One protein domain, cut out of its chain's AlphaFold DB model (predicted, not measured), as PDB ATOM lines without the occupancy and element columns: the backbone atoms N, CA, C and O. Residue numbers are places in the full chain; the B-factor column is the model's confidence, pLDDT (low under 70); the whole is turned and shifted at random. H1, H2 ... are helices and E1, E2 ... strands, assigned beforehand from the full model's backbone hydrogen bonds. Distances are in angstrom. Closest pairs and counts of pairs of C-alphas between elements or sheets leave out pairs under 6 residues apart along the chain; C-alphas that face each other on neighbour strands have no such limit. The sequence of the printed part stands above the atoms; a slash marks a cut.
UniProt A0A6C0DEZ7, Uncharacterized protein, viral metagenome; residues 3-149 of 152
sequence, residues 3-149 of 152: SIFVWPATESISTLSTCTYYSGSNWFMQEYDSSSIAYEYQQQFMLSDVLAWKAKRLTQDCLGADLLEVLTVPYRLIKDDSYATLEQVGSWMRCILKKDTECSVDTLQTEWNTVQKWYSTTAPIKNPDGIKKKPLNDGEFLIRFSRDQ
ATOM      1  N   SER A   3     374.506 371.431 401.543       88.50
ATOM      2  CA  SER A   3     375.970 371.369 401.487       88.50
ATOM      3  C   SER A   3     376.426 371.536 400.043       88.50
ATOM      4  O   SER A   3     375.825 370.960 399.132       88.50
ATOM      5  N   ILE A   4     377.474 372.327 399.841       91.88
ATOM      6  CA  ILE A   4     378.077 372.579 398.533       91.88
ATOM      7  C   ILE A   4     379.477 371.979 398.536       91.88
ATOM      8  O   ILE A   4     380.287 372.350 399.376       91.88
ATOM      9  N   PHE A   5     379.767 371.086 397.597       93.25
ATOM     10  CA  PHE A   5     381.094 370.504 397.389       93.25
ATOM     11  C   PHE A   5     381.704 371.084 396.116       93.25
ATOM     12  O   PHE A   5     381.028 371.100 395.088       93.25
ATOM     13  N   VAL A   6     382.959 371.538 396.162       92.50
ATOM     14  CA  VAL A   6     383.688 372.060 394.995       92.50
ATOM     15  C   VAL A   6     385.062 371.412 394.887       92.50
ATOM     16  O   VAL A   6     385.814 371.357 395.860       92.50
ATOM     17  N   TRP A   7     385.390 370.946 393.685       92.81
ATOM     18  CA  TRP A   7     386.678 370.339 393.347       92.81
ATOM     19  C   TRP A   7     387.095 370.720 391.917       92.81
ATOM     20  O   TRP A   7     386.246 371.151 391.130       92.81
ATOM     21  N   PRO A   8     388.385 370.603 391.553       90.25
ATOM     22  CA  PRO A   8     388.838 370.894 390.196       90.25
ATOM     23  C   PRO A   8     388.130 370.020 389.157       90.25
ATOM     24  O   PRO A   8     387.969 368.813 389.350       90.25
ATOM     25  N   ALA A   9     387.735 370.613 388.034       87.19
ATOM     26  CA  ALA A   9     387.225 369.845 386.909       87.19
ATOM     27  C   ALA A   9     388.354 369.081 386.209       87.19
ATOM     28  O   ALA A   9     389.454 369.595 386.017       87.19
ATOM     29  N   THR A  10     388.067 367.847 385.799       84.00
ATOM     30  CA  THR A  10     389.012 367.000 385.053       84.00
ATOM     31  C   THR A  10     389.017 367.301 383.556       84.00
ATOM     32  O   THR A  10     389.971 366.962 382.860       84.00
ATOM     33  N   GLU A  11     387.956 367.930 383.053       81.62
ATOM     34  CA  GLU A  11     387.765 368.259 381.642       81.62
ATOM     35  C   GLU A  11     387.429 369.741 381.488       81.62
ATOM     36  O   GLU A  11     386.767 370.333 382.338       81.62
ATOM     37  N   SER A  12     387.852 370.355 380.386       76.56
ATOM     38  CA  SER A  12     387.468 371.728 380.050       76.56
ATOM     39  C   SER A  12     386.029 371.793 379.534       76.56
ATOM     40  O   SER A  12     385.635 370.965 378.710       76.56
ATOM     41  N   ILE A  13     385.283 372.833 379.915       78.81
ATOM     42  CA  ILE A  13     383.985 373.137 379.304       78.81
ATOM     43  C   ILE A  13     384.183 373.532 377.835       78.81
ATOM     44  O   ILE A  13     384.908 374.474 377.531       78.81
ATOM     45  N   SER A  14     383.501 372.836 376.922       67.25
ATOM     46  CA  SER A  14     383.416 373.212 375.503       67.25
ATOM     47  C   SER A  14     382.080 373.857 375.118       67.25
ATOM     48  O   SER A  14     381.838 374.078 373.934       67.25
ATOM     49  N   THR A  15     381.175 374.083 376.076       66.12
ATOM     50  CA  THR A  15     379.834 374.618 375.808       66.12
ATOM     51  C   THR A  15     379.857 376.130 375.600       66.12
ATOM     52  O   THR A  15     380.684 376.833 376.171       66.12
ATOM     53  N   LEU A  16     378.911 376.629 374.795       68.50
ATOM     54  CA  LEU A  16     378.679 378.066 374.595       68.50
ATOM     55  C   LEU A  16     377.932 378.720 375.766       68.50
ATOM     56  O   LEU A  16     377.919 379.941 375.871       68.50
ATOM     57  N   SER A  17     377.292 377.920 376.623       82.62
ATOM     58  CA  SER A  17     376.551 378.419 377.778       82.62
ATOM     59  C   SER A  17     377.491 379.049 378.799       82.62
ATOM     60  O   SER A  17     378.505 378.460 379.179       82.62
ATOM     61  N   THR A  18     377.115 380.231 379.267       85.81
ATOM     62  CA  THR A  18     377.801 380.969 380.325       85.81
ATOM     63  C   THR A  18     376.813 381.320 381.426       85.81
ATOM     64  O   THR A  18     375.616 381.418 381.167       85.81
ATOM     65  N   CYS A  19     377.303 381.547 382.639       85.38
ATOM     66  CA  CYS A  19     376.540 382.241 383.672       85.38
ATOM     67  C   CYS A  19     377.306 383.480 384.132       85.38
ATOM     68  O   CYS A  19     378.541 383.523 384.058       85.38
ATOM     69  N   THR A  20     376.571 384.493 384.587       87.12
ATOM     70  CA  THR A  20     377.182 385.626 385.279       87.12
ATOM     71  C   THR A  20     377.322 385.242 386.741       87.12
ATOM     72  O   THR A  20     376.338 384.949 387.422       87.12
ATOM     73  N   TYR A  21     378.562 385.187 387.204       83.62
ATOM     74  CA  TYR A  21     378.918 384.842 388.566       83.62
ATOM     75  C   TYR A  21     379.303 386.111 389.318       83.62
ATOM     76  O   TYR A  21     380.209 386.841 388.910       83.62
ATOM     77  N   TYR A  22     378.612 386.346 390.423       84.12
ATOM     78  CA  TYR A  22     378.896 387.401 391.378       84.12
ATOM     79  C   TYR A  22     379.404 386.762 392.660       84.12
ATOM     80  O   TYR A  22     378.812 385.793 393.145       84.12
ATOM     81  N   SER A  23     380.456 387.318 393.243       80.69
ATOM     82  CA  SER A  23     380.938 386.883 394.552       80.69
ATOM     83  C   SER A  23     381.248 388.051 395.468       80.69
ATOM     84  O   SER A  23     381.809 389.062 395.047       80.69
ATOM     85  N   GLY A  24     380.908 387.862 396.738       78.56
ATOM     86  CA  GLY A  24     381.401 388.649 397.857       78.56
ATOM     87  C   GLY A  24     382.224 387.783 398.812       78.56
ATOM     88  O   GLY A  24     382.522 386.622 398.532       78.56
ATOM     89  N   SER A  25     382.565 388.334 399.975       77.12
ATOM     90  CA  SER A  25     383.484 387.702 400.934       77.12
ATOM     91  C   SER A  25     382.994 386.361 401.497       77.12
ATOM     92  O   SER A  25     383.797 385.509 401.867       77.12
ATOM     93  N   ASN A  26     381.677 386.170 401.595       81.44
ATOM     94  CA  ASN A  26     381.056 384.962 402.143       81.44
ATOM     95  C   ASN A  26     379.791 384.545 401.382       81.44
ATOM     96  O   ASN A  26     378.984 383.786 401.907       81.44
ATOM     97  N   TRP A  27     379.579 385.033 400.166       84.62
ATOM     98  CA  TRP A  27     378.397 384.697 399.381       84.62
ATOM     99  C   TRP A  27     378.727 384.675 397.896       84.62
ATOM    100  O   TRP A  27     379.687 385.300 397.442       84.62
ATOM    101  N   PHE A  28     377.902 383.970 397.136       85.88
ATOM    102  CA  PHE A  28     377.910 384.050 395.687       85.88
ATOM    103  C   PHE A  28     376.494 384.103 395.139       85.88
ATOM    104  O   PHE A  28     375.549 383.607 395.755       85.88
ATOM    105  N   MET A  29     376.360 384.668 393.949       86.19
ATOM    106  CA  MET A  29     375.139 384.643 393.169       86.19
ATOM    107  C   MET A  29     375.464 384.252 391.737       86.19
ATOM    108  O   MET A  29     376.461 384.679 391.167       86.19
ATOM    109  N   GLN A  30     374.610 383.422 391.162       85.62
ATOM    110  CA  GLN A  30     374.616 383.140 389.740       85.62
ATOM    111  C   GLN A  30     373.363 383.682 389.115       85.62
ATOM    112  O   GLN A  30     372.264 383.417 389.595       85.62
ATOM    113  N   GLU A  31     373.564 384.401 388.030       84.56
ATOM    114  CA  GLU A  31     372.509 384.891 387.176       84.56
ATOM    115  C   GLU A  31     372.564 384.144 385.844       84.56
ATOM    116  O   GLU A  31     373.615 383.994 385.208       84.56
ATOM    117  N   TYR A  32     371.398 383.637 385.478       80.19
ATOM    118  CA  TYR A  32     371.061 383.025 384.206       80.19
ATOM    119  C   TYR A  32     370.077 383.951 383.481       80.19
ATOM    120  O   TYR A  32     369.445 384.788 384.122       80.19
ATOM    121  N   ASP A  33     369.861 383.732 382.182       73.31
ATOM    122  CA  ASP A  33     369.028 384.589 381.315       73.31
ATOM    123  C   ASP A  33     367.655 384.994 381.892       73.31
ATOM    124  O   ASP A  33     367.120 386.042 381.542       73.31
ATOM    125  N   SER A  34     367.056 384.166 382.753       74.75
ATOM    126  CA  SER A  34     365.729 384.402 383.338       74.75
ATOM    127  C   SER A  34     365.627 384.131 384.840       74.75
ATOM    128  O   SER A  34     364.525 384.163 385.393       74.75
ATOM    129  N   SER A  35     366.735 383.827 385.522       81.38
ATOM    130  CA  SER A  35     366.697 383.507 386.953       81.38
ATOM    131  C   SER A  35     368.026 383.767 387.643       81.38
ATOM    132  O   SER A  35     369.086 383.607 387.046       81.38
ATOM    133  N   SER A  36     367.960 384.089 388.927       83.62
ATOM    134  CA  SER A  36     369.116 384.206 389.803       83.62
ATOM    135  C   SER A  36     369.042 383.176 390.930       83.62
ATOM    136  O   SER A  36     367.972 382.737 391.371       83.62
ATOM    137  N   ILE A  37     370.208 382.758 391.411       86.38
ATOM    138  CA  ILE A  37     370.325 381.960 392.623       86.38
ATOM    139  C   ILE A  37     371.518 382.421 393.444       86.38
ATOM    140  O   ILE A  37     372.642 382.477 392.950       86.38
ATOM    141  N   ALA A  38     371.270 382.731 394.713       88.06
ATOM    142  CA  ALA A  38     372.287 383.208 395.635       88.06
ATOM    143  C   ALA A  38     372.427 382.292 396.853       88.06
ATOM    144  O   ALA A  38     371.454 381.710 397.349       88.06
ATOM    145  N   TYR A  39     373.657 382.186 397.341       87.81
ATOM    146  CA  TYR A  39     374.024 381.408 398.511       87.81
ATOM    147  C   TYR A  39     374.993 382.192 399.383       87.81
ATOM    148  O   TYR A  39     375.935 382.799 398.889       87.81
ATOM    149  N   GLU A  40     374.794 382.100 400.688       88.38
ATOM    150  CA  GLU A  40     375.731 382.561 401.705       88.38
ATOM    151  C   GLU A  40     376.442 381.351 402.315       88.38
ATOM    152  O   GLU A  40     375.804 380.411 402.803       88.38
ATOM    153  N   TYR A  41     377.769 381.373 402.285       87.31
ATOM    154  CA  TYR A  41     378.635 380.431 402.972       87.31
ATOM    155  C   TYR A  41     378.633 380.726 404.471       87.31
ATOM    156  O   TYR A  41     378.945 381.831 404.907       87.31
ATOM    157  N   GLN A  42     378.306 379.715 405.271       87.38
ATOM    158  CA  GLN A  42     378.299 379.833 406.731       87.38
ATOM    159  C   GLN A  42     379.520 379.194 407.375       87.38
ATOM    160  O   GLN A  42     380.045 379.699 408.362       87.38
ATOM    161  N   GLN A  43     379.929 378.040 406.852       88.00
ATOM    162  CA  GLN A  43     381.023 377.243 407.391       88.00
ATOM    163  C   GLN A  43     381.735 376.551 406.236       88.00
ATOM    164  O   GLN A  43     381.073 376.070 405.315       88.00
ATOM    165  N   GLN A  44     383.062 376.499 406.303       89.06
ATOM    166  CA  GLN A  44     383.920 375.853 405.318       89.06
ATOM    167  C   GLN A  44     384.683 374.705 405.973       89.06
ATOM    168  O   GLN A  44     385.195 374.838 407.083       89.06
ATOM    169  N   PHE A  45     384.792 373.597 405.251       88.06
ATOM    170  CA  PHE A  45     385.540 372.414 405.639       88.06
ATOM    171  C   PHE A  45     386.443 372.010 404.480       88.06
ATOM    172  O   PHE A  45     386.012 371.951 403.327       88.06
ATOM    173  N   MET A  46     387.701 371.723 404.795       87.81
ATOM    174  CA  MET A  46     388.615 371.083 403.861       87.81
ATOM    175  C   MET A  46     388.537 369.574 404.099       87.81
ATOM    176  O   MET A  46     388.962 369.095 405.148       87.81
ATOM    177  N   LEU A  47     387.971 368.837 403.148       85.31
ATOM    178  CA  LEU A  47     388.138 367.384 403.055       85.31
ATOM    179  C   LEU A  47     389.304 367.116 402.093       85.31
ATOM    180  O   LEU A  47     389.609 368.004 401.307       85.31
ATOM    181  N   SER A  48     389.932 365.933 402.123       79.81
ATOM    182  CA  SER A  48     391.217 365.625 401.446       79.81
ATOM    183  C   SER A  48     391.565 366.508 400.234       79.81
ATOM    184  O   SER A  48     392.535 367.253 400.308       79.81
ATOM    185  N   ASP A  49     390.727 366.497 399.187       83.38
ATOM    186  CA  ASP A  49     390.911 367.292 397.958       83.38
ATOM    187  C   ASP A  49     389.637 368.043 397.510       83.38
ATOM    188  O   ASP A  49     389.508 368.448 396.354       83.38
ATOM    189  N   VAL A  50     388.652 368.202 398.401       90.00
ATOM    190  CA  VAL A  50     387.368 368.851 398.086       90.00
ATOM    191  C   VAL A  50     387.005 369.859 399.164       90.00
ATOM    192  O   VAL A  50     387.028 369.565 400.361       90.00
ATOM    193  N   LEU A  51     386.642 371.062 398.734       91.62
ATOM    194  CA  LEU A  51     386.102 372.063 399.637       91.62
ATOM    195  C   LEU A  51     384.612 371.812 399.814       91.62
ATOM    196  O   LEU A  51     383.870 371.710 398.836       91.62
ATOM    197  N   ALA A  52     384.183 371.718 401.064       91.25
ATOM    198  CA  ALA A  52     382.785 371.591 401.425       91.25
ATOM    199  C   ALA A  52     382.342 372.840 402.187       91.25
ATOM    200  O   ALA A  52     382.997 373.263 403.140       91.25
ATOM    201  N   TRP A  53     381.205 373.409 401.804       89.12
ATOM    202  CA  TRP A  53     380.570 374.494 402.538       89.12
ATOM    203  C   TRP A  53     379.198 374.086 403.028       89.12
ATOM    204  O   TRP A  53     378.404 373.491 402.294       89.12
ATOM    205  N   LYS A  54     378.875 374.532 404.238       88.62
ATOM    206  CA  LYS A  54     377.487 374.737 404.629       88.62
ATOM    207  C   LYS A  54     377.021 376.043 404.019       88.62
ATOM    208  O   LYS A  54     377.576 377.098 404.336       88.62
ATOM    209  N   ALA A  55     375.997 375.979 403.183       88.19
ATOM    210  CA  ALA A  55     375.449 377.160 402.550       88.19
ATOM    211  C   ALA A  55     373.986 377.373 402.939       88.19
ATOM    212  O   ALA A  55     373.209 376.436 403.153       88.19
ATOM    213  N   LYS A  56     373.591 378.638 403.009       87.75
ATOM    214  CA  LYS A  56     372.198 379.053 403.102       87.75
ATOM    215  C   LYS A  56     371.798 379.655 401.767       87.75
ATOM    216  O   LYS A  56     372.439 380.589 401.301       87.75
ATOM    217  N   ARG A  57     370.728 379.139 401.160       86.62
ATOM    218  CA  ARG A  57     370.134 379.797 399.995       86.62
ATOM    219  C   ARG A  57     369.546 381.135 400.438       86.62
ATOM    220  O   ARG A  57     368.792 381.180 401.413       86.62
ATOM    221  N   LEU A  58     369.902 382.198 399.735       83.94
ATOM    222  CA  LEU A  58     369.378 383.532 399.980       83.94
ATOM    223  C   LEU A  58     368.056 383.687 399.224       83.94
ATOM    224  O   LEU A  58     367.887 383.172 398.119       83.94
ATOM    225  N   THR A  59     367.083 384.327 399.868       74.69
ATOM    226  CA  THR A  59     365.715 384.496 399.344       74.69
ATOM    227  C   THR A  59     365.560 385.728 398.462       74.69
ATOM    228  O   THR A  59     364.503 385.916 397.873       74.69
ATOM    229  N   GLN A  60     366.585 386.573 398.407       70.12
ATOM    230  CA  GLN A  60     366.611 387.810 397.644       70.12
ATOM    231  C   GLN A  60     367.976 387.963 396.979       70.12
ATOM    232  O   GLN A  60     368.984 387.489 397.516       70.12
ATOM    233  N   ASP A  61     367.993 388.638 395.835       67.50
ATOM    234  CA  ASP A  61     369.234 389.011 395.170       67.50
ATOM    235  C   ASP A  61     370.024 389.936 396.092       67.50
ATOM    236  O   ASP A  61     369.506 390.917 396.623       67.50
ATOM    237  N   CYS A  62     371.287 389.594 396.322       63.00
ATOM    238  CA  CYS A  62     372.159 390.326 397.242       63.00
ATOM    239  C   CYS A  62     373.002 391.374 396.507       63.00
ATOM    240  O   CYS A  62     374.111 391.695 396.926       63.00
ATOM    241  N   LEU A  63     372.472 391.900 395.398       60.94
ATOM    242  CA  LEU A  63     373.100 392.955 394.614       60.94
ATOM    243  C   LEU A  63     373.086 394.263 395.422       60.94
ATOM    244  O   LEU A  63     372.099 394.996 395.447       60.94
ATOM    245  N   GLY A  64     374.192 394.529 396.110       55.22
ATOM    246  CA  GLY A  64     374.502 395.776 396.805       55.22
ATOM    247  C   GLY A  64     375.897 396.274 396.419       55.22
ATOM    248  O   GLY A  64     376.627 395.590 395.706       55.22
ATOM    249  N   ALA A  65     376.270 397.469 396.883       46.09
ATOM    250  CA  ALA A  65     377.472 398.210 396.472       46.09
ATOM    251  C   ALA A  65     378.832 397.518 396.741       46.09
ATOM    252  O   ALA A  65     379.859 398.037 396.313       46.09
ATOM    253  N   ASP A  66     378.839 396.345 397.380       52.28
ATOM    254  CA  ASP A  66     380.027 395.551 397.721       52.28
ATOM    255  C   ASP A  66     380.217 394.344 396.779       52.28
ATOM    256  O   ASP A  66     380.589 393.243 397.194       52.28
ATOM    257  N   LEU A  67     379.921 394.530 395.491       58.94
ATOM    258  CA  LEU A  67     380.278 393.584 394.437       58.94
ATOM    259  C   LEU A  67     381.801 393.538 394.301       58.94
ATOM    260  O   LEU A  67     382.403 394.458 393.751       58.94
ATOM    261  N   LEU A  68     382.418 392.474 394.812       61.25
ATOM    262  CA  LEU A  68     383.870 392.333 394.752       61.25
ATOM    263  C   LEU A  68     384.324 391.873 393.364       61.25
ATOM    264  O   LEU A  68     385.304 392.405 392.852       61.25
ATOM    265  N   GLU A  69     383.604 390.940 392.728       65.56
ATOM    266  CA  GLU A  69     383.952 390.430 391.393       65.56
ATOM    267  C   GLU A  69     382.696 390.043 390.584       65.56
ATOM    268  O   GLU A  69     381.774 389.411 391.108       65.56
ATOM    269  N   VAL A  70     382.671 390.427 389.298       75.44
ATOM    270  CA  VAL A  70     381.666 390.012 388.302       75.44
ATOM    271  C   VAL A  70     382.387 389.312 387.166       75.44
ATOM    272  O   VAL A  70     383.258 389.907 386.530       75.44
ATOM    273  N   LEU A  71     382.025 388.061 386.894       79.06
ATOM    274  CA  LEU A  71     382.655 387.262 385.849       79.06
ATOM    275  C   LEU A  71     381.600 386.554 385.007       79.06
ATOM    276  O   LEU A  71     380.694 385.914 385.532       79.06
ATOM    277  N   THR A  72     381.759 386.607 383.690       84.19
ATOM    278  CA  THR A  72     381.047 385.703 382.785       84.19
ATOM    279  C   THR A  72     381.892 384.448 382.622       84.19
ATOM    280  O   THR A  72     382.967 384.498 382.027       84.19
ATOM    281  N   VAL A  73     381.422 383.327 383.168       85.50
ATOM    282  CA  VAL A  73     382.171 382.063 383.190       85.50
ATOM    283  C   VAL A  73     381.461 380.988 382.369       85.50
ATOM    284  O   VAL A  73     380.226 380.953 382.356       85.50
ATOM    285  N   PRO A  74     382.201 380.088 381.693       87.94
ATOM    286  CA  PRO A  74     381.605 378.921 381.057       87.94
ATOM    287  C   PRO A  74     380.813 378.101 382.076       87.94
ATOM    288  O   PRO A  74     381.290 377.849 383.184       87.94
ATOM    289  N   TYR A  75     379.613 377.674 381.705       87.06
ATOM    290  CA  TYR A  75     378.704 376.959 382.591       87.06
ATOM    291  C   TYR A  75     378.139 375.723 381.901       87.06
ATOM    292  O   TYR A  75     377.738 375.763 380.735       87.06
ATOM    293  N   ARG A  76     378.059 374.621 382.648       88.25
ATOM    294  CA  ARG A  76     377.407 373.395 382.196       88.25
ATOM    295  C   ARG A  76     376.690 372.710 383.350       88.25
ATOM    296  O   ARG A  76     377.329 372.237 384.285       88.25
ATOM    297  N   LEU A  77     375.376 372.541 383.220       88.56
ATOM    298  CA  LEU A  77     374.630 371.601 384.053       88.56
ATOM    299  C   LEU A  77     374.934 370.167 383.592       88.56
ATOM    300  O   LEU A  77     374.741 369.832 382.422       88.56
ATOM    301  N   ILE A  78     375.434 369.325 384.497       89.69
ATOM    302  CA  ILE A  78     375.834 367.942 384.191       89.69
ATOM    303  C   ILE A  78     374.743 366.959 384.605       89.69
ATOM    304  O   ILE A  78     374.469 366.011 383.864       89.69
ATOM    305  N   LYS A  79     374.137 367.176 385.778       89.06
ATOM    306  CA  LYS A  79     373.083 366.330 386.344       89.06
ATOM    307  C   LYS A  79     372.237 367.129 387.331       89.06
ATOM    308  O   LYS A  79     372.783 367.887 388.122       89.06
ATOM    309  N   ASP A  80     370.928 366.920 387.326       91.31
ATOM    310  CA  ASP A  80     370.032 367.440 388.357       91.31
ATOM    311  C   ASP A  80     368.945 366.406 388.658       91.31
ATOM    312  O   ASP A  80     368.189 366.020 387.769       91.31
ATOM    313  N   ASP A  81     368.884 365.921 389.895       91.38
ATOM    314  CA  ASP A  81     367.858 364.976 390.344       91.38
ATOM    315  C   ASP A  81     367.400 365.298 391.774       91.38
ATOM    316  O   ASP A  81     367.683 366.373 392.293       91.38
ATOM    317  N   SER A  82     366.628 364.422 392.417       90.88
ATOM    318  CA  SER A  82     366.135 364.666 393.780       90.88
ATOM    319  C   SER A  82     367.234 364.682 394.848       90.88
ATOM    320  O   SER A  82     366.998 365.207 395.936       90.88
ATOM    321  N   TYR A  83     368.418 364.135 394.565       91.19
ATOM    322  CA  TYR A  83     369.539 364.096 395.499       91.19
ATOM    323  C   TYR A  83     370.353 365.390 395.448       91.19
ATOM    324  O   TYR A  83     370.563 366.029 396.484       91.19
ATOM    325  N   ALA A  84     370.802 365.785 394.255       93.62
ATOM    326  CA  ALA A  84     371.720 366.906 394.097       93.62
ATOM    327  C   ALA A  84     371.677 367.525 392.695       93.62
ATOM    328  O   ALA A  84     371.207 366.925 391.726       93.62
ATOM    329  N   THR A  85     372.240 368.726 392.606       92.62
ATOM    330  CA  THR A  85     372.577 369.402 391.353       92.62
ATOM    331  C   THR A  85     374.092 369.343 391.164       92.62
ATOM    332  O   THR A  85     374.838 369.782 392.036       92.62
ATOM    333  N   LEU A  86     374.546 368.787 390.040       93.31
ATOM    334  CA  LEU A  86     375.943 368.727 389.620       93.31
ATOM    335  C   LEU A  86     376.155 369.604 388.399       93.31
ATOM    336  O   LEU A  86     375.529 369.421 387.351       93.31
ATOM    337  N   GLU A  87     377.117 370.494 388.516       91.50
ATOM    338  CA  GLU A  87     377.423 371.494 387.514       91.50
ATOM    339  C   GLU A  87     378.930 371.700 387.413       91.50
ATOM    340  O   GLU A  87     379.696 371.385 388.327       91.50
ATOM    341  N   GLN A  88     379.347 372.235 386.276       90.44
ATOM    342  CA  GLN A  88     380.692 372.728 386.069       90.44
ATOM    343  C   GLN A  88     380.621 374.234 385.826       90.44
ATOM    344  O   GLN A  88     379.847 374.698 384.987       90.44
ATOM    345  N   VAL A  89     381.428 374.982 386.574       88.31
ATOM    346  CA  VAL A  89     381.521 376.443 386.529       88.31
ATOM    347  C   VAL A  89     382.979 376.806 386.270       88.31
ATOM    348  O   VAL A  89     383.838 376.663 387.143       88.31
ATOM    349  N   GLY A  90     383.277 377.207 385.036       87.06
ATOM    350  CA  GLY A  90     384.638 377.379 384.541       87.06
ATOM    351  C   GLY A  90     385.466 376.102 384.708       87.06
ATOM    352  O   GLY A  90     385.132 375.040 384.177       87.06
ATOM    353  N   SER A  91     386.546 376.205 385.482       87.50
ATOM    354  CA  SER A  91     387.481 375.102 385.758       87.50
ATOM    355  C   SER A  91     387.117 374.251 386.983       87.50
ATOM    356  O   SER A  91     387.920 373.427 387.420       87.50
ATOM    357  N   TRP A  92     385.920 374.425 387.548       88.94
ATOM    358  CA  TRP A  92     385.516 373.782 388.798       88.94
ATOM    359  C   TRP A  92     384.246 372.966 388.632       88.94
ATOM    360  O   TRP A  92     383.308 373.375 387.952       88.94
ATOM    361  N   MET A  93     384.205 371.824 389.301       92.38
ATOM    362  CA  MET A  93     382.995 371.047 389.515       92.38
ATOM    363  C   MET A  93     382.344 371.504 390.808       92.38
ATOM    364  O   MET A  93     383.033 371.717 391.806       92.38
ATOM    365  N   ARG A  94     381.019 371.614 390.808       93.25
ATOM    366  CA  ARG A  94     380.239 371.933 391.995       93.25
ATOM    367  C   ARG A  94     379.066 370.976 392.132       93.25
ATOM    368  O   ARG A  94     378.349 370.708 391.173       93.25
ATOM    369  N   CYS A  95     378.872 370.465 393.340       94.44
ATOM    370  CA  CYS A  95     377.717 369.660 393.714       94.44
ATOM    371  C   CYS A  95     376.960 370.362 394.839       94.44
ATOM    372  O   CYS A  95     377.534 370.618 395.897       94.44
ATOM    373  N   ILE A  96     375.685 370.665 394.617       93.69
ATOM    374  CA  ILE A  96     374.788 371.270 395.604       93.69
ATOM    375  C   ILE A  96     373.779 370.204 396.029       93.69
ATOM    376  O   ILE A  96     372.920 369.803 395.240       93.69
ATOM    377  N   LEU A  97     373.865 369.738 397.276       93.50
ATOM    378  CA  LEU A  97     372.900 368.773 397.810       93.50
ATOM    379  C   LEU A  97     371.527 369.431 397.986       93.50
ATOM    380  O   LEU A  97     371.437 370.545 398.497       93.50
ATOM    381  N   LYS A  98     370.447 368.730 397.626       90.38
ATOM    382  CA  LYS A  98     369.070 369.223 397.836       90.38
ATOM    383  C   LYS A  98     368.537 368.941 399.238       90.38
ATOM    384  O   LYS A  98     367.578 369.578 399.666       90.38
ATOM    385  N   LYS A  99     369.164 368.001 399.951       87.31
ATOM    386  CA  LYS A  99     368.846 367.677 401.342       87.31
ATOM    387  C   LYS A  99     369.704 368.471 402.318       87.31
ATOM    388  O   LYS A  99     370.874 368.768 402.061       87.31
ATOM    389  N   ASP A 100     369.128 368.715 403.483       83.50
ATOM    390  CA  ASP A 100     369.859 369.247 404.619       83.50
ATOM    391  C   ASP A 100     370.779 368.175 405.179       83.50
ATOM    392  O   ASP A 100     370.382 367.026 405.370       83.50
ATOM    393  N   THR A 101     372.031 368.552 405.406       78.75
ATOM    394  CA  THR A 101     373.043 367.659 405.964       78.75
ATOM    395  C   THR A 101     373.588 368.278 407.239       78.75
ATOM    396  O   THR A 101     373.844 369.485 407.303       78.75
ATOM    397  N   GLU A 102     373.756 367.451 408.264       81.81
ATOM    398  CA  GLU A 102     374.480 367.843 409.462       81.81
ATOM    399  C   GLU A 102     375.926 368.221 409.116       81.81
ATOM    400  O   GLU A 102     376.579 367.591 408.287       81.81
ATOM    401  N   CYS A 103     376.423 369.280 409.750       76.81
ATOM    402  CA  CYS A 103     377.692 369.889 409.387       76.81
ATOM    403  C   CYS A 103     378.807 369.470 410.346       76.81
ATOM    404  O   CYS A 103     379.303 370.267 411.140       76.81
ATOM    405  N   SER A 104     379.152 368.184 410.285       86.00
ATOM    406  CA  SER A 104     380.331 367.608 410.929       86.00
ATOM    407  C   SER A 104     381.293 367.092 409.855       86.00
ATOM    408  O   SER A 104     380.863 366.753 408.750       86.00
ATOM    409  N   VAL A 105     382.590 367.020 410.165       84.56
ATOM    410  CA  VAL A 105     383.601 366.508 409.222       84.56
ATOM    411  C   VAL A 105     383.272 365.075 408.793       84.56
ATOM    412  O   VAL A 105     383.280 364.784 407.599       84.56
ATOM    413  N   ASP A 106     382.900 364.208 409.737       88.31
ATOM    414  CA  ASP A 106     382.589 362.800 409.464       88.31
ATOM    415  C   ASP A 106     381.343 362.643 408.578       88.31
ATOM    416  O   ASP A 106     381.327 361.841 407.633       88.31
ATOM    417  N   THR A 107     380.307 363.451 408.831       89.94
ATOM    418  CA  THR A 107     379.089 363.462 408.011       89.94
ATOM    419  C   THR A 107     379.394 363.967 406.603       89.94
ATOM    420  O   THR A 107     378.994 363.335 405.626       89.94
ATOM    421  N   LEU A 108     380.143 365.066 406.474       90.50
ATOM    422  CA  LEU A 108     380.515 365.629 405.175       90.50
ATOM    423  C   LEU A 108     381.430 364.692 404.381       90.50
ATOM    424  O   LEU A 108     381.267 364.583 403.168       90.50
ATOM    425  N   GLN A 109     382.333 363.966 405.040       91.38
ATOM    426  CA  GLN A 109     383.158 362.945 404.398       91.38
ATOM    427  C   GLN A 109     382.306 361.778 403.879       91.38
ATOM    428  O   GLN A 109     382.523 361.281 402.772       91.38
ATOM    429  N   THR A 110     381.303 361.357 404.652       91.69
ATOM    430  CA  THR A 110     380.357 360.307 404.246       91.69
ATOM    431  C   THR A 110     379.487 360.752 403.069       91.69
ATOM    432  O   THR A 110     379.302 359.995 402.108       91.69
ATOM    433  N   GLU A 111     378.990 361.989 403.094       92.31
ATOM    434  CA  GLU A 111     378.264 362.569 401.962       92.31
ATOM    435  C   GLU A 111     379.162 362.718 400.741       92.31
ATOM    436  O   GLU A 111     378.740 362.361 399.648       92.31
ATOM    437  N   TRP A 112     380.415 363.142 400.900       92.81
ATOM    438  CA  TRP A 112     381.347 363.236 399.783       92.81
ATOM    439  C   TRP A 112     381.570 361.879 399.105       92.81
ATOM    440  O   TRP A 112     381.443 361.765 397.885       92.81
ATOM    441  N   ASN A 113     381.780 360.816 399.887       92.81
ATOM    442  CA  ASN A 113     381.872 359.452 399.357       92.81
ATOM    443  C   ASN A 113     380.592 359.046 398.596       92.81
ATOM    444  O   ASN A 113     380.643 358.292 397.620       92.81
ATOM    445  N   THR A 114     379.431 359.539 399.034       92.94
ATOM    446  CA  THR A 114     378.139 359.310 398.371       92.94
ATOM    447  C   THR A 114     378.034 360.099 397.068       92.94
ATOM    448  O   THR A 114     377.657 359.524 396.046       92.94
ATOM    449  N   VAL A 115     378.452 361.368 397.059       92.19
ATOM    450  CA  VAL A 115     378.541 362.214 395.862       92.19
ATOM    451  C   VAL A 115     379.444 361.569 394.816       92.19
ATOM    452  O   VAL A 115     379.046 361.478 393.659       92.19
ATOM    453  N   GLN A 116     380.609 361.040 395.201       91.06
ATOM    454  CA  GLN A 116     381.520 360.356 394.275       91.06
ATOM    455  C   GLN A 116     380.873 359.125 393.619       91.06
ATOM    456  O   GLN A 116     380.984 358.937 392.403       91.06
ATOM    457  N   LYS A 117     380.149 358.304 394.389       91.19
ATOM    458  CA  LYS A 117     379.398 357.149 393.859       91.19
ATOM    459  C   LYS A 117     378.254 357.586 392.940       91.19
ATOM    460  O   LYS A 117     378.070 357.025 391.859       91.19
ATOM    461  N   TRP A 118     377.500 358.603 393.348       90.94
ATOM    462  CA  TRP A 118     376.382 359.148 392.577       90.94
ATOM    463  C   TRP A 118     376.846 359.804 391.271       90.94
ATOM    464  O   TRP A 118     376.199 359.636 390.239       90.94
ATOM    465  N   TYR A 119     377.994 360.482 391.281       84.38
ATOM    466  CA  TYR A 119     378.639 361.041 390.095       84.38
ATOM    467  C   TYR A 119     379.077 359.934 389.126       84.38
ATOM    468  O   TYR A 119     378.699 359.962 387.955       84.38
ATOM    469  N   SER A 120     379.770 358.909 389.631       82.50
ATOM    470  CA  SER A 120     380.346 357.819 388.821       82.50
ATOM    471  C   SER A 120     379.307 356.950 388.101       82.50
ATOM    472  O   SER A 120     379.620 356.298 387.110       82.50
ATOM    473  N   THR A 121     378.067 356.921 388.587       75.81
ATOM    474  CA  THR A 121     376.977 356.108 388.016       75.81
ATOM    475  C   THR A 121     376.197 356.817 386.905       75.81
ATOM    476  O   THR A 121     375.220 356.270 386.396       75.81
ATOM    477  N   THR A 122     376.599 358.027 386.502       58.97
ATOM    478  CA  THR A 122     375.771 358.875 385.633       58.97
ATOM    479  C   THR A 122     376.251 358.919 384.185       58.97
ATOM    480  O   THR A 122     377.400 359.256 383.914       58.97
ATOM    481  N   ALA A 123     375.332 358.709 383.237       55.84
ATOM    482  CA  ALA A 123     375.485 359.210 381.874       55.84
ATOM    483  C   ALA A 123     375.247 360.739 381.858       55.84
ATOM    484  O   ALA A 123     374.162 361.172 382.250       55.84
ATOM    485  N   PRO A 124     376.217 361.571 381.437       59.31
ATOM    486  CA  PRO A 124     376.052 363.025 381.423       59.31
ATOM    487  C   PRO A 124     374.851 363.440 380.565       59.31
ATOM    488  O   PRO A 124     374.577 362.808 379.539       59.31
ATOM    489  N   ILE A 125     374.163 364.525 380.947       60.84
ATOM    490  CA  ILE A 125     373.150 365.148 380.084       60.84
ATOM    491  C   ILE A 125     373.831 365.472 378.741       60.84
ATOM    492  O   ILE A 125     374.801 366.238 378.682       60.84
ATOM    493  N   LYS A 126     373.382 364.811 377.664       48.72
ATOM    494  CA  LYS A 126     373.890 365.032 376.306       48.72
ATOM    495  C   LYS A 126     373.396 366.394 375.827       48.72
ATOM    496  O   LYS A 126     372.250 366.502 375.408       48.72
ATOM    497  N   ASN A 127     374.269 367.396 375.839       47.72
ATOM    498  CA  ASN A 127     374.083 368.578 375.003       47.72
ATOM    499  C   ASN A 127     374.804 368.361 373.666       47.72
ATOM    500  O   ASN A 127     375.892 367.773 373.662       47.72
ATOM    501  N   PRO A 128     374.199 368.774 372.540       44.91
ATOM    502  CA  PRO A 128     374.811 368.634 371.236       44.91
ATOM    503  C   PRO A 128     375.967 369.629 371.080       44.91
ATOM    504  O   PRO A 128     375.925 370.758 371.562       44.91
ATOM    505  N   ASP A 129     376.960 369.143 370.353       44.75
ATOM    506  CA  ASP A 129     378.034 369.853 369.676       44.75
ATOM    507  C   ASP A 129     379.242 370.340 370.478       44.75
ATOM    508  O   ASP A 129     379.204 371.135 371.416       44.75
ATOM    509  N   GLY A 130     380.377 369.809 370.021       52.59
ATOM    510  CA  GLY A 130     381.702 370.178 370.446       52.59
ATOM    511  C   GLY A 130     382.329 371.175 369.495       52.59
ATOM    512  O   GLY A 130     382.094 371.141 368.298       52.59
ATOM    513  N   ILE A 131     383.218 371.986 370.050       39.59
ATOM    514  CA  ILE A 131     384.365 372.590 369.383       39.59
ATOM    515  C   ILE A 131     385.444 372.669 370.468       39.59
ATOM    516  O   ILE A 131     385.232 373.237 371.538       39.59
ATOM    517  N   LYS A 132     386.610 372.072 370.208       38.94
ATOM    518  CA  LYS A 132     387.788 372.206 371.071       38.94
ATOM    519  C   LYS A 132     388.332 373.629 370.930       38.94
ATOM    520  O   LYS A 132     388.812 373.983 369.854       38.94
ATOM    521  N   LYS A 133     388.315 374.424 372.000       44.28
ATOM    522  CA  LYS A 133     389.141 375.636 372.108       44.28
ATOM    523  C   LYS A 133     389.943 375.631 373.409       44.28
ATOM    524  O   LYS A 133     389.525 375.067 374.411       44.28
ATOM    525  N   LYS A 134     391.149 376.193 373.296       34.41
ATOM    526  CA  LYS A 134     392.233 376.252 374.290       34.41
ATOM    527  C   LYS A 134     391.740 376.820 375.636       34.41
ATOM    528  O   LYS A 134     390.965 377.772 375.597       34.41
ATOM    529  N   PRO A 135     392.225 376.315 376.785       36.94
ATOM    530  CA  PRO A 135     391.861 376.869 378.084       36.94
ATOM    531  C   PRO A 135     392.410 378.294 378.231       36.94
ATOM    532  O   PRO A 135     393.579 378.544 377.918       36.94
ATOM    533  N   LEU A 136     391.558 379.218 378.684       39.25
ATOM    534  CA  LEU A 136     392.004 380.465 379.300       39.25
ATOM    535  C   LEU A 136     392.501 380.153 380.722       39.25
ATOM    536  O   LEU A 136     392.071 379.187 381.350       39.25
ATOM    537  N   ASN A 137     393.471 380.940 381.187       41.38
ATOM    538  CA  ASN A 137     394.071 380.829 382.515       41.38
ATOM    539  C   ASN A 137     393.041 381.175 383.611       41.38
ATOM    540  O   ASN A 137     393.021 382.295 384.107       41.38
ATOM    541  N   ASP A 138     392.230 380.200 384.019       44.97
ATOM    542  CA  ASP A 138     391.190 380.362 385.053       44.97
ATOM    543  C   ASP A 138     391.657 379.888 386.451       44.97
ATOM    544  O   ASP A 138     390.882 379.822 387.407       44.97
ATOM    545  N   GLY A 139     392.942 379.534 386.584       38.62
ATOM    546  CA  GLY A 139     393.526 378.927 387.786       38.62
ATOM    547  C   GLY A 139     393.648 379.844 389.012       38.62
ATOM    548  O   GLY A 139     394.004 379.361 390.083       38.62
ATOM    549  N   GLU A 140     393.362 381.145 388.898       39.97
ATOM    550  CA  GLU A 140     393.535 382.105 390.003       39.97
ATOM    551  C   GLU A 140     392.310 382.252 390.922       39.97
ATOM    552  O   GLU A 140     392.458 382.711 392.056       39.97
ATOM    553  N   PHE A 141     391.119 381.821 390.491       45.38
ATOM    554  CA  PHE A 141     389.854 382.169 391.154       45.38
ATOM    555  C   PHE A 141     389.721 381.594 392.578       45.38
ATOM    556  O   PHE A 141     389.499 382.326 393.536       45.38
ATOM    557  N   LEU A 142     389.939 380.290 392.765       45.94
ATOM    558  CA  LEU A 142     389.775 379.634 394.074       45.94
ATOM    559  C   LEU A 142     391.009 379.747 394.985       45.94
ATOM    560  O   LEU A 142     390.907 379.564 396.200       45.94
ATOM    561  N   ILE A 143     392.169 380.116 394.425       45.28
ATOM    562  CA  ILE A 143     393.388 380.373 395.207       45.28
ATOM    563  C   ILE A 143     393.224 381.646 396.050       45.28
ATOM    564  O   ILE A 143     393.765 381.695 397.155       45.28
ATOM    565  N   ARG A 144     392.437 382.640 395.604       43.44
ATOM    566  CA  ARG A 144     392.109 383.814 396.432       43.44
ATOM    567  C   ARG A 144     391.163 383.471 397.587       43.44
ATOM    568  O   ARG A 144     391.490 383.789 398.725       43.44
ATOM    569  N   PHE A 145     390.112 382.678 397.348       42.16
ATOM    570  CA  PHE A 145     389.210 382.207 398.416       42.16
ATOM    571  C   PHE A 145     389.924 381.401 399.517       42.16
ATOM    572  O   PHE A 145     389.574 381.515 400.689       42.16
ATOM    573  N   SER A 146     390.942 380.599 399.175       40.25
ATOM    574  CA  SER A 146     391.730 379.863 400.178       40.25
ATOM    575  C   SER A 146     392.840 380.695 400.836       40.25
ATOM    576  O   SER A 146     393.277 380.322 401.929       40.25
ATOM    577  N   ARG A 147     393.347 381.755 400.191       35.53
ATOM    578  CA  ARG A 147     394.409 382.610 400.751       35.53
ATOM    579  C   ARG A 147     393.866 383.611 401.763       35.53
ATOM    580  O   ARG A 147     394.463 383.730 402.827       35.53
ATOM    581  N   ASP A 148     392.707 384.210 401.504       39.69
ATOM    582  CA  ASP A 148     392.118 385.218 402.402       39.69
ATOM    583  C   ASP A 148     391.540 384.612 403.697       39.69
ATOM    584  O   ASP A 148     391.292 385.315 404.671       39.69
ATOM    585  N   GLN A 149     391.376 383.286 403.751       42.31
ATOM    586  CA  GLN A 149     390.971 382.547 404.956       42.31
ATOM    587  C   GLN A 149     392.162 382.148 405.855       42.31
ATOM    588  O   GLN A 149     391.942 381.628 406.946       42.31
TER     589      GLN A 149
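What this domain is: This is residues 3 to 149 of the 152 residues of an uncharacterized protein of viral metagenome (UniProt A0A6C0DEZ7). The domain is a closed barrel of eight antiparallel strands, E1 to E8, with the long helix H1 packed across the outside of its wall over E1 and E5. From H1 a long stretch without a named element, residues 121 to 140, leads round the outside of the barrel to the short helix H2, which sits on another part of the wall. The printed part has 147 residues, with eight named strands followed along the chain by two named helices; round the ring run E1, E5, E4, E3, E2, E6, E7, E8 and back to E1. The class is mixed, helices and strands. The whole is compact and rounded, with a radius of gyration of the C-alphas of 15.2 A and spans of 43 by 42 by 30 A.

Where its parts are: The barrel begins with E1, residues 3 to 8, 17.1 A long from C-alpha 3 at (375.970, 371.369, 401.487). E2 is residues 18 to 23 and E3 residues 27 to 32. E4, residues 35 to 47, is the longest strand by residues; it is 31.3 A from first to last C-alpha and bends by 77 degrees at residue 43. E5, residues 50 to 57, is 20.5 A long and bends by 53 degrees at residue 54. E6, residues 69 to 80, is 27.0 A long and bends by 69 degrees at residue 72. E7 is residues 84 to 89, and E8, residues 92 to 100, is 22.7 A long. H1, residues 105 to 120, spans 22.4 A from C-alpha 105 at (383.601, 366.508, 409.222). H2, residues 141 to 147, spans 10.6 A and ends with C-alpha 147 at (394.409, 382.610, 400.751).

How they stand to each other: The ring is closed by E8 and E1, antiparallel with 165 degrees between their directions; N 95 and O 5 are 2.8 A apart, within hydrogen-bond range. On the other side of E1 lies E5, with N 6 and O 51 at 2.8 A. E2, E3, E4 and E5 form a meander, each strand the antiparallel neighbour of the one before, and each successive two are a hairpin. Its pairs include N 22 and O 29 at 2.8 A between E2 and E3, N 30 and O 37 at 2.8 A between E3 and E4, and N 45 and O 52 at 2.8 A between E4 and E5. E6, E7 and E8 form a second meander, with N 76 and O 88 at 2.9 A and N 94 and O 87 at 2.8 A. The pairing of E6 is staggered: residues 69 to 74 pair with E2, with N 21 and O 71 at 2.8 A, and residues 75 to 80 with E7. H1 is on the barrel and outside it, at a height over the sheet of 8.7 A. It lies over E5 and, only just, over E1, on which 3 of its C-alphas fall. On the local plane its line and that of E5 stand at 80 degrees, across the strands. The closest C-alphas of E4 and H1 are those of Leu 47 and Gln 109, 6.8 A apart, and those of E1 and H1 are Phe 5 and Trp 112, 7.7 A apart. H2 is on the barrel too, with 6 pairs of C-alphas within 10 A, and is apart from H1. In H1 every O i to N i+4 pair is within hydrogen-bond range; in H2, 2 of 3 are.

The domain as a whole: The two C-alphas farthest apart are those of Ala 65 and Thr 121, 42.9 A. The printed part, residues 3 to 149, has no cut. The links E5 to E6, of 11 residues, and H1 to H2, of 20, are long. The mean pLDDT of the printed part is 76.6; residues 14 to 16, 61 to 69 and 122 to 149 are under 70, and H2 has a mean of 43.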